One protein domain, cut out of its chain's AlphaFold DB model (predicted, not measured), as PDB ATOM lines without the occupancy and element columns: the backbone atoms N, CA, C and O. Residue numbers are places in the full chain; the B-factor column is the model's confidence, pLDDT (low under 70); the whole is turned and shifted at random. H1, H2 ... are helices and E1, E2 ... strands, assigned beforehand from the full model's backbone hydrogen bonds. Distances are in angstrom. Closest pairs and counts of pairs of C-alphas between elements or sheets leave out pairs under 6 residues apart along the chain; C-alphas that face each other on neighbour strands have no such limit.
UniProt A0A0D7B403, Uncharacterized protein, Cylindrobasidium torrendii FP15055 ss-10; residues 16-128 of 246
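What this domain is: This is residues 16 to 128 of the 246 residues of an uncharacterized protein of Cylindrobasidium torrendii FP15055 ss-10 (UniProt A0A0D7B403). A small sheet of E1, E2 and E5 makes the middle, with helix H4 over E1, H2 running off toward one end and the separate hairpin of E3 and E4 at the other. Residues 44 to 49 and 86 to 91 stick out. The printed part has 113 residues with four named helices and five named strands, ordered H1 E1 H2 H3 E2 E3 E4 E5 H4; both sheets are antiparallel, the larger ordered E1, E2, E5, and the class is mixed. It is only just loose, close to compact, with a radius of gyration of the C-alphas of 16.1 A, spanning 49 by 34 by 23 A.

How they stand to each other: Start at inner strand E2, residues 64 to 69. E1, residues 24 to 28, is antiparallel to it; N 27 and O 66 are 2.8 A apart, within hydrogen-bond range. So is E5, residues 104 to 106, with N 105 and O 65 at 2.7 A. H4, residues 112 to 125, is over E1 at a height over the sheet of 6.0 A; their closest C-alphas, Arg 27 and Ala 119, are 6.0 A apart. H2, residues 30 to 43, only grazes this sheet; its residues 32 to 35 touch H3, residues 58 to 61, closest at C-alphas 32 and 60, 6.7 A. H1, residues 16 to 20, only grazes the sheet too. In the hairpin of E3, residues 81 to 85, and E4, residues 92 to 96, N 84 and O 93 are 2.9 A apart; E2 and E3 are apart. Every O i to N i+4 pair is within range in H1, H2 and H4; H3 is too short for one.

Where its parts are: Find C-alpha 30 at (40.544, 47.170, -18.820); H2 runs 19.9 A from there. E2 covers 16.4 A. H4 covers 20.0 A, ending at C-alpha 125, (41.321, 34.486, -29.356).

The domain as a whole: The C-alphas farthest apart, Ala 49 and Ser 76, are 50.0 A apart. The printed part has no cut; the links H2 to H3 and E2 to E3 are long. Look for pLDDT under 70 at residues 16 to 22, 71 to 79, 109 to 116 and 118 to 128.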
ATOM      1  N   VAL A  16      60.360  39.071 -32.064       60.41
ATOM      2  CA  VAL A  16      59.502  39.239 -33.240       60.41
ATOM      3  C   VAL A  16      58.756  37.943 -33.536       60.41
ATOM      4  O   VAL A  16      57.539  37.984 -33.691       60.41
ATOM      5  N   THR A  17      59.426  36.789 -33.509       60.16
ATOM      6  CA  THR A  17      58.767  35.479 -33.675       60.16
ATOM      7  C   THR A  17      57.741  35.194 -32.582       60.16
ATOM      8  O   THR A  17      56.658  34.706 -32.887       60.16
ATOM      9  N   LEU A  18      57.995  35.560 -31.322       59.06
ATOM     10  CA  LEU A  18      57.017  35.341 -30.242       59.06
ATOM     11  C   LEU A  18      55.778  36.239 -30.350       59.06
ATOM     12  O   LEU A  18      54.677  35.818 -29.983       59.06
ATOM     13  N   LEU A  19      55.945  37.464 -30.852       60.78
ATOM     14  CA  LEU A  19      54.823  38.343 -31.181       60.78
ATOM     15  C   LEU A  19      54.067  37.826 -32.416       60.78
ATOM     16  O   LEU A  19      52.839  37.829 -32.420       60.78
ATOM     17  N   HIS A  20      54.788  37.328 -33.423       58.75
ATOM     18  CA  HIS A  20      54.227  36.789 -34.665       58.75
ATOM     19  C   HIS A  20      53.450  35.481 -34.446       58.75
ATOM     20  O   HIS A  20      52.405  35.263 -35.047       58.75
ATOM     21  N   GLU A  21      53.910  34.624 -33.536       63.34
ATOM     22  CA  GLU A  21      53.219  33.392 -33.136       63.34
ATOM     23  C   GLU A  21      52.072  33.647 -32.140       63.34
ATOM     24  O   GLU A  21      51.493  32.703 -31.598       63.34
ATOM     25  N   PHE A  22      51.739  34.917 -31.872       61.94
ATOM     26  CA  PHE A  22      50.709  35.342 -30.918       61.94
ATOM     27  C   PHE A  22      50.898  34.766 -29.505       61.94
ATOM     28  O   PHE A  22      49.936  34.613 -28.749       61.94
ATOM     29  N   LYS A  23      52.138  34.431 -29.139       71.25
ATOM     30  CA  LYS A  23      52.500  33.845 -27.841       71.25
ATOM     31  C   LYS A  23      52.582  34.906 -26.745       71.25
ATOM     32  O   LYS A  23      52.246  34.636 -25.592       71.25
ATOM     33  N   LEU A  24      52.973  36.118 -27.129       75.50
ATOM     34  CA  LEU A  24      52.995  37.311 -26.292       75.50
ATOM     35  C   LEU A  24      52.112  38.388 -26.920       75.50
ATOM     36  O   LEU A  24      52.107  38.559 -28.137       75.50
ATOM     37  N   ALA A  25      51.384  39.135 -26.097       80.12
ATOM     38  CA  ALA A  25      50.598  40.267 -26.566       80.12
ATOM     39  C   ALA A  25      50.658  41.426 -25.571       80.12
ATOM     40  O   ALA A  25      50.564  41.224 -24.365       80.12
ATOM     41  N   PHE A  26      50.754  42.655 -26.074       83.81
ATOM     42  CA  PHE A  26      50.476  43.835 -25.260       83.81
ATOM     43  C   PHE A  26      48.967  44.030 -25.199       83.81
ATOM     44  O   PHE A  26      48.334  44.408 -26.186       83.81
ATOM     45  N   ARG A  27      48.390  43.749 -24.037       83.69
ATOM     46  CA  ARG A  27      46.969  43.923 -23.776       83.69
ATOM     47  C   ARG A  27      46.731  45.298 -23.157       83.69
ATOM     48  O   ARG A  27      47.336  45.589 -22.129       83.69
ATOM     49  N   PRO A  28      45.850  46.138 -23.717       85.62
ATOM     50  CA  PRO A  28      45.466  47.375 -23.049       85.62
ATOM     51  C   PRO A  28      44.818  47.075 -21.693       85.62
ATOM     52  O   PRO A  28      44.111  46.073 -21.551       85.62
ATOM     53  N   VAL A  29      45.021  47.938 -20.697       87.19
ATOM     54  CA  VAL A  29      44.325  47.782 -19.408       87.19
ATOM     55  C   VAL A  29      42.795  47.826 -19.590       87.19
ATOM     56  O   VAL A  29      42.310  48.411 -20.563       87.19
ATOM     57  N   PRO A  30      42.000  47.243 -18.669       86.44
ATOM     58  CA  PRO A  30      40.544  47.170 -18.820       86.44
ATOM     59  C   PRO A  30      39.849  48.514 -19.077       86.44
ATOM     60  O   PRO A  30      38.911  48.567 -19.867       86.44
ATOM     61  N   SER A  31      40.328  49.604 -18.469       88.06
ATOM     62  CA  SER A  31      39.806  50.954 -18.723       88.06
ATOM     63  C   SER A  31      40.017  51.389 -20.174       88.06
ATOM     64  O   SER A  31      39.085  51.868 -20.811       88.06
ATOM     65  N   THR A  32      41.202  51.150 -20.738       87.19
ATOM     66  CA  THR A  32      41.499  51.418 -22.150       87.19
ATOM     67  C   THR A  32      40.620  50.583 -23.075       87.19
ATOM     68  O   THR A  32      40.105  51.097 -24.064       87.19
ATOM     69  N   ILE A  33      40.409  49.303 -22.751       84.75
ATOM     70  CA  ILE A  33      39.510  48.430 -23.524       84.75
ATOM     71  C   ILE A  33      38.084  48.994 -23.525       84.75
ATOM     72  O   ILE A  33      37.440  48.997 -24.572       84.75
ATOM     73  N   ALA A  34      37.599  49.501 -22.388       85.00
ATOM     74  CA  ALA A  34      36.276  50.114 -22.298       85.00
ATOM     75  C   ALA A  34      36.153  51.342 -23.216       85.00
ATOM     76  O   ALA A  34      35.204  51.417 -23.994       85.00
ATOM     77  N   VAL A  35      37.148  52.236 -23.212       88.00
ATOM     78  CA  VAL A  35      37.178  53.415 -24.099       88.00
ATOM     79  C   VAL A  35      37.226  53.007 -25.576       88.00
ATOM     80  O   VAL A  35      36.499  53.563 -26.400       88.00
ATOM     81  N   LEU A  36      38.043  52.008 -25.931       84.00
ATOM     82  CA  LEU A  36      38.103  51.477 -27.298       84.00
ATOM     83  C   LEU A  36      36.764  50.874 -27.737       84.00
ATOM     84  O   LEU A  36      36.338  51.074 -28.874       84.00
ATOM     85  N   SER A  37      36.097  50.149 -26.837       80.19
ATOM     86  CA  SER A  37      34.786  49.559 -27.094       80.19
ATOM     87  C   SER A  37      33.719  50.636 -27.295       80.19
ATOM     88  O   SER A  37      32.966  50.563 -28.264       80.19
ATOM     89  N   GLU A  38      33.695  51.669 -26.452       87.25
ATOM     90  CA  GLU A  38      32.788  52.812 -26.595       87.25
ATOM     91  C   GLU A  38      33.018  53.548 -27.922       87.25
ATOM     92  O   GLU A  38      32.071  53.815 -28.666       87.25
ATOM     93  N   LEU A  39      34.281  53.810 -28.271       87.81
ATOM     94  CA  LEU A  39      34.646  54.427 -29.543       87.81
ATOM     95  C   LEU A  39      34.131  53.596 -30.728       87.81
ATOM     96  O   LEU A  39      33.486  54.136 -31.626       87.81
ATOM     97  N   PHE A  40      34.359  52.281 -30.717       85.31
ATOM     98  CA  PHE A  40      33.876  51.379 -31.763       85.31
ATOM     99  C   PHE A  40      32.343  51.376 -31.866       85.31
ATOM    100  O   PHE A  40      31.792  51.563 -32.953       85.31
ATOM    101  N   LEU A  41      31.647  51.220 -30.735       83.62
ATOM    102  CA  LEU A  41      30.184  51.170 -30.681       83.62
ATOM    103  C   LEU A  41      29.534  52.499 -31.079       83.62
ATOM    104  O   LEU A  41      28.481  52.490 -31.716       83.62
ATOM    105  N   SER A  42      30.155  53.635 -30.756       90.00
ATOM    106  CA  SER A  42      29.680  54.947 -31.209       90.00
ATOM    107  C   SER A  42      29.868  55.133 -32.719       90.00
ATOM    108  O   SER A  42      28.991  55.674 -33.387       90.00
ATOM    109  N   ASN A  43      30.957  54.610 -33.286       89.81
ATOM    110  CA  ASN A  43      31.285  54.768 -34.702       89.81
ATOM    111  C   ASN A  43      30.519  53.830 -35.640       89.81
ATOM    112  O   ASN A  43      30.264  54.208 -36.785       89.81
ATOM    113  N   ILE A  44      30.156  52.622 -35.196       88.62
ATOM    114  CA  ILE A  44      29.560  51.597 -36.073       88.62
ATOM    115  C   ILE A  44      28.235  52.048 -36.707       88.62
ATOM    116  O   ILE A  44      27.892  51.615 -37.803       88.62
ATOM    117  N   ARG A  45      27.498  52.945 -36.039       87.75
ATOM    118  CA  ARG A  45      26.203  53.464 -36.505       87.75
ATOM    119  C   ARG A  45      26.311  54.776 -37.285       87.75
ATOM    120  O   ARG A  45      25.297  55.261 -37.775       87.75
ATOM    121  N   LEU A  46      27.508  55.356 -37.387       91.75
ATOM    122  CA  LEU A  46      27.718  56.678 -37.970       91.75
ATOM    123  C   LEU A  46      28.338  56.595 -39.377       91.75
ATOM    124  O   LEU A  46      29.217  55.752 -39.623       91.75
ATOM    125  N   PRO A  47      27.942  57.492 -40.305       92.19
ATOM    126  CA  PRO A  47      28.646  57.693 -41.568       92.19
ATOM    127  C   PRO A  47      30.113  58.058 -41.330       92.19
ATOM    128  O   PRO A  47      30.430  58.711 -40.339       92.19
ATOM    129  N   PHE A  48      31.001  57.704 -42.263       87.00
ATOM    130  CA  PHE A  48      32.451  57.905 -42.118       87.00
ATOM    131  C   PHE A  48      32.839  59.330 -41.683       87.00
ATOM    132  O   PHE A  48      33.646  59.490 -40.775       87.00
ATOM    133  N   ALA A  49      32.202  60.356 -42.258       93.44
ATOM    134  CA  ALA A  49      32.463  61.765 -41.942       93.44
ATOM    135  C   ALA A  49      32.105  62.181 -40.500       93.44
ATOM    136  O   ALA A  49      32.573  63.212 -40.030       93.44
ATOM    137  N   GLN A  50      31.272  61.401 -39.807       94.38
ATOM    138  CA  GLN A  50      30.825  61.664 -38.435       94.38
ATOM    139  C   GLN A  50      31.508  60.751 -37.410       94.38
ATOM    140  O   GLN A  50      31.272  60.887 -36.210       94.38
ATOM    141  N   ARG A  51      32.341  59.803 -37.857       94.06
ATOM    142  CA  ARG A  51      33.049  58.894 -36.956       94.06
ATOM    143  C   ARG A  51      34.126  59.651 -36.190       94.06
ATOM    144  O   ARG A  51      34.910  60.411 -36.757       94.06
ATOM    145  N   ARG A  52      34.196  59.394 -34.889       94.50
ATOM    146  CA  ARG A  52      35.273  59.881 -34.030       94.50
ATOM    147  C   ARG A  52      36.547  59.122 -34.362       94.50
ATOM    148  O   ARG A  52      36.546  57.893 -34.463       94.50
ATOM    149  N   ARG A  53      37.644  59.848 -34.533       90.81
ATOM    150  CA  ARG A  53      38.944  59.238 -34.816       90.81
ATOM    151  C   ARG A  53      39.626  58.810 -33.519       90.81
ATOM    152  O   ARG A  53      39.440  59.447 -32.486       90.81
ATOM    153  N   PHE A  54      40.455  57.773 -33.583       85.44
ATOM    154  CA  PHE A  54      41.222  57.295 -32.427       85.44
ATOM    155  C   PHE A  54      42.074  58.407 -31.801       85.44
ATOM    156  O   PHE A  54      42.076  58.578 -30.589       85.44
ATOM    157  N   ASP A  55      42.762  59.196 -32.629       86.81
ATOM    158  CA  ASP A  55      43.638  60.290 -32.195       86.81
ATOM    159  C   ASP A  55      42.894  61.442 -31.503       86.81
ATOM    160  O   ASP A  55      43.518  62.244 -30.812       86.81
ATOM    161  N   SER A  56      41.565  61.502 -31.620       91.00
ATOM    162  CA  SER A  56      40.733  62.465 -30.891       91.00
ATOM    163  C   SER A  56      40.402  62.051 -29.450       91.00
ATOM    164  O   SER A  56      39.803  62.844 -28.727       91.00
ATOM    165  N   MET A  57      40.778  60.838 -29.026       91.25
ATOM    166  CA  MET A  57      40.523  60.321 -27.677       91.25
ATOM    167  C   MET A  57      41.757  60.535 -26.783       91.25
ATOM    168  O   MET A  57      42.706  59.749 -26.885       91.25
ATOM    169  N   PRO A  58      41.797  61.572 -25.920       91.44
ATOM    170  CA  PRO A  58      42.940  61.844 -25.040       91.44
ATOM    171  C   PRO A  58      43.321  60.638 -24.166       91.44
ATOM    172  O   PRO A  58      44.501  60.399 -23.918       91.44
ATOM    173  N   GLU A  59      42.338  59.831 -23.766       90.06
ATOM    174  CA  GLU A  59      42.493  58.653 -22.909       90.06
ATOM    175  C   GLU A  59      43.327  57.539 -23.557       90.06
ATOM    176  O   GLU A  59      43.853  56.674 -22.859       90.06
ATOM    177  N   LEU A  60      43.447  57.541 -24.889       86.88
ATOM    178  CA  LEU A  60      44.138  56.497 -25.642       86.88
ATOM    179  C   LEU A  60      45.606  56.826 -25.954       86.88
ATOM    180  O   LEU A  60      46.350  55.921 -26.328       86.88
ATOM    181  N   HIS A  61      46.043  58.083 -25.796       86.44
ATOM    182  CA  HIS A  61      47.395  58.517 -26.196       86.44
ATOM    183  C   HIS A  61      48.512  57.947 -25.318       86.44
ATOM    184  O   HIS A  61      49.565  57.587 -25.834       86.44
ATOM    185  N   ASP A  62      48.280  57.835 -24.011       86.81
ATOM    186  CA  ASP A  62      49.244  57.265 -23.053       86.81
ATOM    187  C   ASP A  62      48.622  56.097 -22.282       86.81
ATOM    188  O   ASP A  62      48.846  55.891 -21.091       86.81
ATOM    189  N   ALA A  63      47.772  55.334 -22.967       87.56
ATOM    190  CA  ALA A  63      47.076  54.219 -22.358       87.56
ATOM    191  C   ALA A  63      48.063  53.104 -21.955       87.56
ATOM    192  O   ALA A  63      48.796  52.584 -22.812       87.56
ATOM    193  N   PRO A  64      48.072  52.666 -20.684       90.19
ATOM    194  CA  PRO A  64      48.952  51.596 -20.258       90.19
ATOM    195  C   PRO A  64      48.497  50.253 -20.838       90.19
ATOM    196  O   PRO A  64      47.307  49.973 -21.013       90.19
ATOM    197  N   HIS A  65      49.476  49.406 -21.127       88.25
ATOM    198  CA  HIS A  65      49.303  48.042 -21.599       88.25
ATOM    199  C   HIS A  65      50.000  47.086 -20.639       88.25
ATOM    200  O   HIS A  65      51.089  47.359 -20.153       88.25
ATOM    201  N   THR A  66      49.412  45.934 -20.380       87.50
ATOM    202  CA  THR A  66      50.065  44.829 -19.683       87.50
ATOM    203  C   THR A  66      50.557  43.831 -20.712       87.50
ATOM    204  O   THR A  66      49.826  43.483 -21.641       87.50
ATOM    205  N   LEU A  67      51.789  43.353 -20.564       86.25
ATOM    206  CA  LEU A  67      52.234  42.203 -21.339       86.25
ATOM    207  C   LEU A  67      51.457  40.976 -20.855       86.25
ATOM    208  O   LEU A  67      51.418  40.701 -19.661       86.25
ATOM    209  N   GLU A  68      50.823  40.261 -21.769       83.94
ATOM    210  CA  GLU A  68      50.109  39.025 -21.492       83.94
ATOM    211  C   GLU A  68      50.801  37.869 -22.213       83.94
ATOM    212  O   GLU A  68      51.085  37.937 -23.413       83.94
ATOM    213  N   VAL A  69      51.065  36.800 -21.464       81.56
ATOM    214  CA  VAL A  69      51.584  35.534 -21.983       81.56
ATOM    215  C   VAL A  69      50.393  34.612 -22.218       81.56
ATOM    216  O   VAL A  69      49.677  34.280 -21.275       81.56
ATOM    217  N   ARG A  70      50.132  34.214 -23.469       73.75
ATOM    218  CA  ARG A  70      48.928  33.431 -23.783       73.75
ATOM    219  C   ARG A  70      49.084  31.957 -23.390       73.75
ATOM    220  O   ARG A  70      50.067  31.300 -23.727       73.75
ATOM    221  N   ASN A  71      48.041  31.416 -22.757       58.69
ATOM    222  CA  ASN A  71      48.003  30.096 -22.107       58.69
ATOM    223  C   ASN A  71      48.280  28.868 -22.992       58.69
ATOM    224  O   ASN A  71      48.499  27.792 -22.444       58.69
ATOM    225  N   ARG A  72      48.329  28.973 -24.330       58.41
ATOM    226  CA  ARG A  72      48.706  27.817 -25.177       58.41
ATOM    227  C   ARG A  72      50.145  27.337 -24.938       58.41
ATOM    228  O   ARG A  72      50.509  26.263 -25.391       58.41
ATOM    229  N   LEU A  73      50.932  28.119 -24.205       53.59
ATOM    230  CA  LEU A  73      52.286  27.803 -23.763       53.59
ATOM    231  C   LEU A  73      52.379  27.227 -22.343       53.59
ATOM    232  O   LEU A  73      53.450  26.768 -21.958       53.59
ATOM    233  N   ALA A  74      51.291  27.220 -21.567       52.22
ATOM    234  CA  ALA A  74      51.303  26.750 -20.178       52.22
ATOM    235  C   ALA A  74      51.502  25.222 -20.046       52.22
ATOM    236  O   ALA A  74      51.577  24.714 -18.932       52.22
ATOM    237  N   GLY A  75      51.566  24.494 -21.171       54.44
ATOM    238  CA  GLY A  75      51.574  23.032 -21.218       54.44
ATOM    239  C   GLY A  75      52.941  22.341 -21.147       54.44
ATOM    240  O   GLY A  75      53.000  21.271 -20.554       54.44
ATOM    241  N   SER A  76      54.031  22.891 -21.702       54.62
ATOM    242  CA  SER A  76      55.344  22.207 -21.605       54.62
ATOM    243  C   SER A  76      56.580  23.019 -21.998       54.62
ATOM    244  O   SER A  76      57.658  22.719 -21.493       54.62
ATOM    245  N   ASP A  77      56.461  24.039 -22.857       62.62
ATOM    246  CA  ASP A  77      57.651  24.544 -23.573       62.62
ATOM    247  C   ASP A  77      58.093  25.961 -23.194       62.62
ATOM    248  O   ASP A  77      59.135  26.428 -23.662       62.62
ATOM    249  N   LEU A  78      57.329  26.679 -22.364       63.41
ATOM    250  CA  LEU A  78      57.771  27.997 -21.916       63.41
ATOM    251  C   LEU A  78      58.686  27.854 -20.695       63.41
ATOM    252  O   LEU A  78      58.289  27.215 -19.718       63.41
ATOM    253  N   PRO A  79      59.892  28.455 -20.707       64.75
ATOM    254  CA  PRO A  79      60.745  28.469 -19.530       64.75
ATOM    255  C   PRO A  79      59.978  29.047 -18.336       64.75
ATOM    256  O   PRO A  79      59.197  29.988 -18.473       64.75
ATOM    257  N   SER A  80      60.240  28.500 -17.150       70.00
ATOM    258  CA  SER A  80      59.571  28.819 -15.879       70.00
ATOM    259  C   SER A  80      59.622  30.303 -15.461       70.00
ATOM    260  O   SER A  80      58.957  30.699 -14.499       70.00
ATOM    261  N   GLY A  81      60.364  31.145 -16.189       82.06
ATOM    262  CA  GLY A  81      60.421  32.588 -16.003       82.06
ATOM    263  C   GLY A  81      60.486  33.362 -17.320       82.06
ATOM    264  O   GLY A  81      61.184  32.983 -18.259       82.06
ATOM    265  N   LEU A  82      59.784  34.495 -17.349       85.25
ATOM    266  CA  LEU A  82      59.900  35.508 -18.389       85.25
ATOM    267  C   LEU A  82      60.975  36.515 -17.977       85.25
ATOM    268  O   LEU A  82      60.910  37.093 -16.893       85.25
ATOM    269  N   PHE A  83      61.948  36.744 -18.851       87.56
ATOM    270  CA  PHE A  83      63.011  37.718 -18.628       87.56
ATOM    271  C   PHE A  83      62.689  38.991 -19.401       87.56
ATOM    272  O   PHE A  83      62.622  38.974 -20.630       87.56
ATOM    273  N   LEU A  84      62.500  40.096 -18.688       87.00
ATOM    274  CA  LEU A  84      62.283  41.407 -19.282       87.00
ATOM    275  C   LEU A  84      63.515  42.268 -19.053       87.00
ATOM    276  O   LEU A  84      64.041  42.329 -17.948       87.00
ATOM    277  N   LYS A  85      63.992  42.937 -20.103       88.12
ATOM    278  CA  LYS A  85      65.101  43.887 -20.001       88.12
ATOM    279  C   LYS A  85      64.552  45.305 -20.046       88.12
ATOM    280  O   LYS A  85      63.905  45.687 -21.020       88.12
ATOM    281  N   HIS A  86      64.847  46.099 -19.026       81.88
ATOM    282  CA  HIS A  86      64.496  47.507 -19.006       81.88
ATOM    283  C   HIS A  86      65.285  48.255 -20.101       81.88
ATOM    284  O   HIS A  86      66.516  48.178 -20.124       81.88
ATOM    285  N   PRO A  87      64.631  49.022 -20.997       74.75
ATOM    286  CA  PRO A  87      65.295  49.607 -22.166       74.75
ATOM    287  C   PRO A  87      66.362  50.651 -21.802       74.75
ATOM    288  O   PRO A  87      67.391  50.726 -22.461       74.75
ATOM    289  N   ILE A  88      66.138  51.433 -20.738       79.25
ATOM    290  CA  ILE A  88      67.068  52.491 -20.294       79.25
ATOM    291  C   ILE A  88      68.160  51.943 -19.365       79.25
ATOM    292  O   ILE A  88      69.344  52.074 -19.658       79.25
ATOM    293  N   THR A  89      67.788  51.315 -18.243       89.62
ATOM    294  CA  THR A  89      68.756  50.835 -17.241       89.62
ATOM    295  C   THR A  89      69.488  49.559 -17.657       89.62
ATOM    296  O   THR A  89      70.488  49.211 -17.040       89.62
ATOM    297  N   SER A  90      69.016  48.856 -18.694       90.12
ATOM    298  CA  SER A  90      69.487  47.518 -19.080       90.12
ATOM    299  C   SER A  90      69.354  46.446 -17.990       90.12
ATOM    300  O   SER A  90      69.860  45.339 -18.177       90.12
ATOM    301  N   GLU A  91      68.661  46.743 -16.890       91.62
ATOM    302  CA  GLU A  91      68.373  45.792 -15.820       91.62
ATOM    303  C   GLU A  91      67.446  44.687 -16.331       91.62
ATOM    304  O   GLU A  91      66.502  44.956 -17.074       91.62
ATOM    305  N   ILE A  92      67.736  43.441 -15.960       91.19
ATOM    306  CA  ILE A  92      66.930  42.283 -16.348       91.19
ATOM    307  C   ILE A  92      66.084  41.869 -15.147       91.19
ATOM    308  O   ILE A  92      66.628  41.429 -14.136       91.19
ATOM    309  N   THR A  93      64.765  41.970 -15.277       91.06
ATOM    310  CA  THR A  93      63.798  41.488 -14.292       91.06
ATOM    311  C   THR A  93      63.289  40.107 -14.692       91.06
ATOM    312  O   THR A  93      62.989  39.840 -15.858       91.06
ATOM    313  N   VAL A  94      63.210  39.204 -13.715       91.25
ATOM    314  CA  VAL A  94      62.708  37.839 -13.909       91.25
ATOM    315  C   VAL A  94      61.303  37.757 -13.335       91.25
ATOM    316  O   VAL A  94      61.096  38.022 -12.154       91.25
ATOM    317  N   HIS A  95      60.341  37.374 -14.166       88.06
ATOM    318  CA  HIS A  95      58.944  37.220 -13.784       88.06
ATOM    319  C   HIS A  95      58.601  35.728 -13.809       88.06
ATOM    320  O   HIS A  95      58.435  35.177 -14.899       88.06
ATOM    321  N   PRO A  96      58.515  35.047 -12.654       87.25
ATOM    322  CA  PRO A  96      58.172  33.628 -12.612       87.25
ATOM    323  C   PRO A  96      56.726  33.402 -13.062       87.25
ATOM    324  O   PRO A  96      55.877  34.279 -12.882       87.25
ATOM    325  N   TYR A  97      56.435  32.228 -13.626       83.31
ATOM    326  CA  TYR A  97      55.058  31.790 -13.878       83.31
ATOM    327  C   TYR A  97      54.237  31.835 -12.567       83.31
ATOM    328  O   TYR A  97      54.766  31.449 -11.522       83.31
ATOM    329  N   PRO A  98      52.973  32.311 -12.563       83.38
ATOM    330  CA  PRO A  98      52.100  32.644 -13.701       83.38
ATOM    331  C   PRO A  98      52.234  34.080 -14.240       83.38
ATOM    332  O   PRO A  98      51.311  34.600 -14.856       83.38
ATOM    333  N   HIS A  99      53.362  34.751 -14.001       84.69
ATOM    334  CA  HIS A  99      53.633  36.119 -14.452       84.69
ATOM    335  C   HIS A  99      52.596  37.151 -13.963       84.69
ATOM    336  O   HIS A  99      52.270  38.102 -14.663       84.69
ATOM    337  N   ALA A 100      52.097  36.995 -12.731       79.62
ATOM    338  CA  ALA A 100      51.047  37.856 -12.173       79.62
ATOM    339  C   ALA A 100      51.443  39.345 -12.054       79.62
ATOM    340  O   ALA A 100      50.578  40.215 -12.058       79.62
ATOM    341  N   ASN A 101      52.746  39.638 -11.966       84.19
ATOM    342  CA  ASN A 101      53.286  40.973 -11.694       84.19
ATOM    343  C   ASN A 101      54.130  41.487 -12.869       84.19
ATOM    344  O   ASN A 101      55.316  41.789 -12.706       84.19
ATOM    345  N   LEU A 102      53.560  41.514 -14.073       88.25
ATOM    346  CA  LEU A 102      54.223  42.130 -15.222       88.25
ATOM    347  C   LEU A 102      54.062  43.657 -15.164       88.25
ATOM    348  O   LEU A 102      52.978  44.143 -14.834       88.25
ATOM    349  N   PRO A 103      55.127  44.426 -15.454       87.69
ATOM    350  CA  PRO A 103      55.054  45.878 -15.403       87.69
ATOM    351  C   PRO A 103      54.102  46.411 -16.487       87.69
ATOM    352  O   PRO A 103      53.959  45.791 -17.546       87.69
ATOM    353  N   PRO A 104      53.461  47.569 -16.259       89.19
ATOM    354  CA  PRO A 104      52.734  48.261 -17.307       89.19
ATOM    355  C   PRO A 104      53.707  48.865 -18.328       89.19
ATOM    356  O   PRO A 104      54.749  49.425 -17.989       89.19
ATOM    357  N   PHE A 105      53.327  48.791 -19.596       86.81
ATOM    358  CA  PHE A 105      54.036  49.321 -20.747       86.81
ATOM    359  C   PHE A 105      53.233  50.462 -21.358       86.81
ATOM    360  O   PHE A 105      52.042  50.324 -21.627       86.81
ATOM    361  N   HIS A 106      53.902  51.577 -21.628       86.56
ATOM    362  CA  HIS A 106      53.326  52.686 -22.379       86.56
ATOM    363  C   HIS A 106      53.879  52.616 -23.793       86.56
ATOM    364  O   HIS A 106      55.086  52.757 -24.016       86.56
ATOM    365  N   LEU A 107      53.004  52.345 -24.753       79.19
ATOM    366  CA  LEU A 107      53.380  52.160 -26.146       79.19
ATOM    367  C   LEU A 107      53.557  53.513 -26.853       79.19
ATOM    368  O   LEU A 107      52.865  53.811 -27.819       79.19
ATOM    369  N   ARG A 108      54.510  54.332 -26.386       74.31
ATOM    370  CA  ARG A 108      54.739  55.707 -26.881       74.31
ATOM    371  C   ARG A 108      55.006  55.800 -28.384       74.31
ATOM    372  O   ARG A 108      54.769  56.838 -28.988       74.31
ATOM    373  N   THR A 109      55.548  54.736 -28.969       67.31
ATOM    374  CA  THR A 109      55.895  54.665 -30.394       67.31
ATOM    375  C   THR A 109      55.042  53.666 -31.164       67.31
ATOM    376  O   THR A 109      55.254  53.515 -32.366       67.31
ATOM    377  N   ALA A 110      54.121  52.942 -30.514       66.44
ATOM    378  CA  ALA A 110      53.268  52.034 -31.266       66.44
ATOM    379  C   ALA A 110      52.201  52.845 -31.985       66.44
ATOM    380  O   ALA A 110      51.536  53.701 -31.399       66.44
ATOM    381  N   HIS A 111      52.025  52.552 -33.267       66.56
ATOM    382  CA  HIS A 111      50.948  53.151 -34.022       66.56
ATOM    383  C   HIS A 111      49.604  52.723 -33.395       66.56
ATOM    384  O   HIS A 111      49.432  51.538 -33.096       66.56
ATOM    385  N   PRO A 112      48.626  53.629 -33.227       64.12
ATOM    386  CA  PRO A 112      47.293  53.313 -32.704       64.12
ATOM    387  C   PRO A 112      46.618  52.091 -33.332       64.12
ATOM    388  O   PRO A 112      45.926  51.323 -32.658       64.12
ATOM    389  N   ILE A 113      46.854  51.889 -34.631       66.00
ATOM    390  CA  ILE A 113      46.373  50.724 -35.384       66.00
ATOM    391  C   ILE A 113      46.963  49.433 -34.817       66.00
ATOM    392  O   ILE A 113      46.238  48.461 -34.669       66.00
ATOM    393  N   THR A 114      48.239  49.412 -34.436       68.19
ATOM    394  CA  THR A 114      48.901  48.234 -33.865       68.19
ATOM    395  C   THR A 114      48.330  47.887 -32.491       68.19
ATOM    396  O   THR A 114      48.040  46.724 -32.226       68.19
ATOM    397  N   SER A 115      48.100  48.887 -31.634       66.81
ATOM    398  CA  SER A 115      47.453  48.684 -30.329       66.81
ATOM    399  C   SER A 115      46.018  48.178 -30.489       66.81
ATOM    400  O   SER A 115      45.618  47.223 -29.824       66.81
ATOM    401  N   SER A 116      45.271  48.760 -31.431       66.25
ATOM    402  CA  SER A 116      43.907  48.335 -31.762       66.25
ATOM    403  C   SER A 116      43.880  46.915 -32.327       66.25
ATOM    404  O   SER A 116      43.061  46.109 -31.903       66.25
ATOM    405  N   HIS A 117      44.809  46.573 -33.220       70.25
ATOM    406  CA  HIS A 117      44.939  45.244 -33.815       70.25
ATOM    407  C   HIS A 117      45.345  44.184 -32.777       70.25
ATOM    408  O   HIS A 117      44.814  43.077 -32.770       70.25
ATOM    409  N   ASN A 118      46.221  44.524 -31.827       67.88
ATOM    410  CA  ASN A 118      46.578  43.631 -30.721       67.88
ATOM    411  C   ASN A 118      45.404  43.397 -29.763       67.88
ATOM    412  O   ASN A 118      45.134  42.251 -29.389       67.88
ATOM    413  N   ALA A 119      44.680  44.460 -29.400       64.56
ATOM    414  CA  ALA A 119      43.463  44.369 -28.596       64.56
ATOM    415  C   ALA A 119      42.381  43.543 -29.310       64.56
ATOM    416  O   ALA A 119      41.731  42.693 -28.707       64.56
ATOM    417  N   PHE A 120      42.242  43.743 -30.615       66.56
ATOM    418  CA  PHE A 120      41.334  43.012 -31.483       66.56
ATOM    419  C   PHE A 120      41.650  41.516 -31.533       66.56
ATOM    420  O   PHE A 120      40.788  40.687 -31.245       66.56
ATOM    421  N   ASN A 121      42.903  41.160 -31.821       68.62
ATOM    422  CA  ASN A 121      43.342  39.770 -31.826       68.62
ATOM    423  C   ASN A 121      43.114  39.142 -30.450       68.62
ATOM    424  O   ASN A 121      42.674  38.001 -30.348       68.62
ATOM    425  N   PHE A 122      43.368  39.879 -29.368       64.25
ATOM    426  CA  PHE A 122      43.042  39.414 -28.026       64.25
ATOM    427  C   PHE A 122      41.555  39.066 -27.877       64.25
ATOM    428  O   PHE A 122      41.249  37.968 -27.414       64.25
ATOM    429  N   LEU A 123      40.636  39.928 -28.316       62.81
ATOM    430  CA  LEU A 123      39.193  39.656 -28.270       62.81
ATOM    431  C   LEU A 123      38.793  38.430 -29.107       62.81
ATOM    432  O   LEU A 123      38.001  37.611 -28.642       62.81
ATOM    433  N   LEU A 124      39.374  38.255 -30.297       63.53
ATOM    434  CA  LEU A 124      39.113  37.084 -31.140       63.53
ATOM    435  C   LEU A 124      39.545  35.767 -30.478       63.53
ATOM    436  O   LEU A 124      38.788  34.798 -30.467       63.53
ATOM    437  N   TYR A 125      40.752  35.722 -29.907       63.00
ATOM    438  CA  TYR A 125      41.321  34.486 -29.356       63.00
ATOM    439  C   TYR A 125      40.830  34.146 -27.942       63.00
ATOM    440  O   TYR A 125      40.931  32.992 -27.530       63.00
ATOM    441  N   SER A 126      40.308  35.124 -27.196       57.94
ATOM    442  CA  SER A 126      39.895  34.965 -25.793       57.94
ATOM    443  C   SER A 126      38.480  34.393 -25.594       57.94
ATOM    444  O   SER A 126      38.101  34.144 -24.452       57.94
ATOM    445  N   GLY A 127      37.727  34.092 -26.664       50.97
ATOM    446  CA  GLY A 127      36.504  33.273 -26.564       50.97
ATOM    447  C   GLY A 127      35.216  33.848 -27.165       50.97
ATOM    448  O   GLY A 127      34.128  33.437 -26.771       50.97
ATOM    449  N   GLY A 128      35.287  34.762 -28.134       49.19
ATOM    450  CA  GLY A 128      34.100  35.308 -28.801       49.19
ATOM    451  C   GLY A 128      33.746  34.632 -30.129       49.19
ATOM    452  O   GLY A 128      33.743  35.320 -31.145       49.19
TER     453      GLY A 128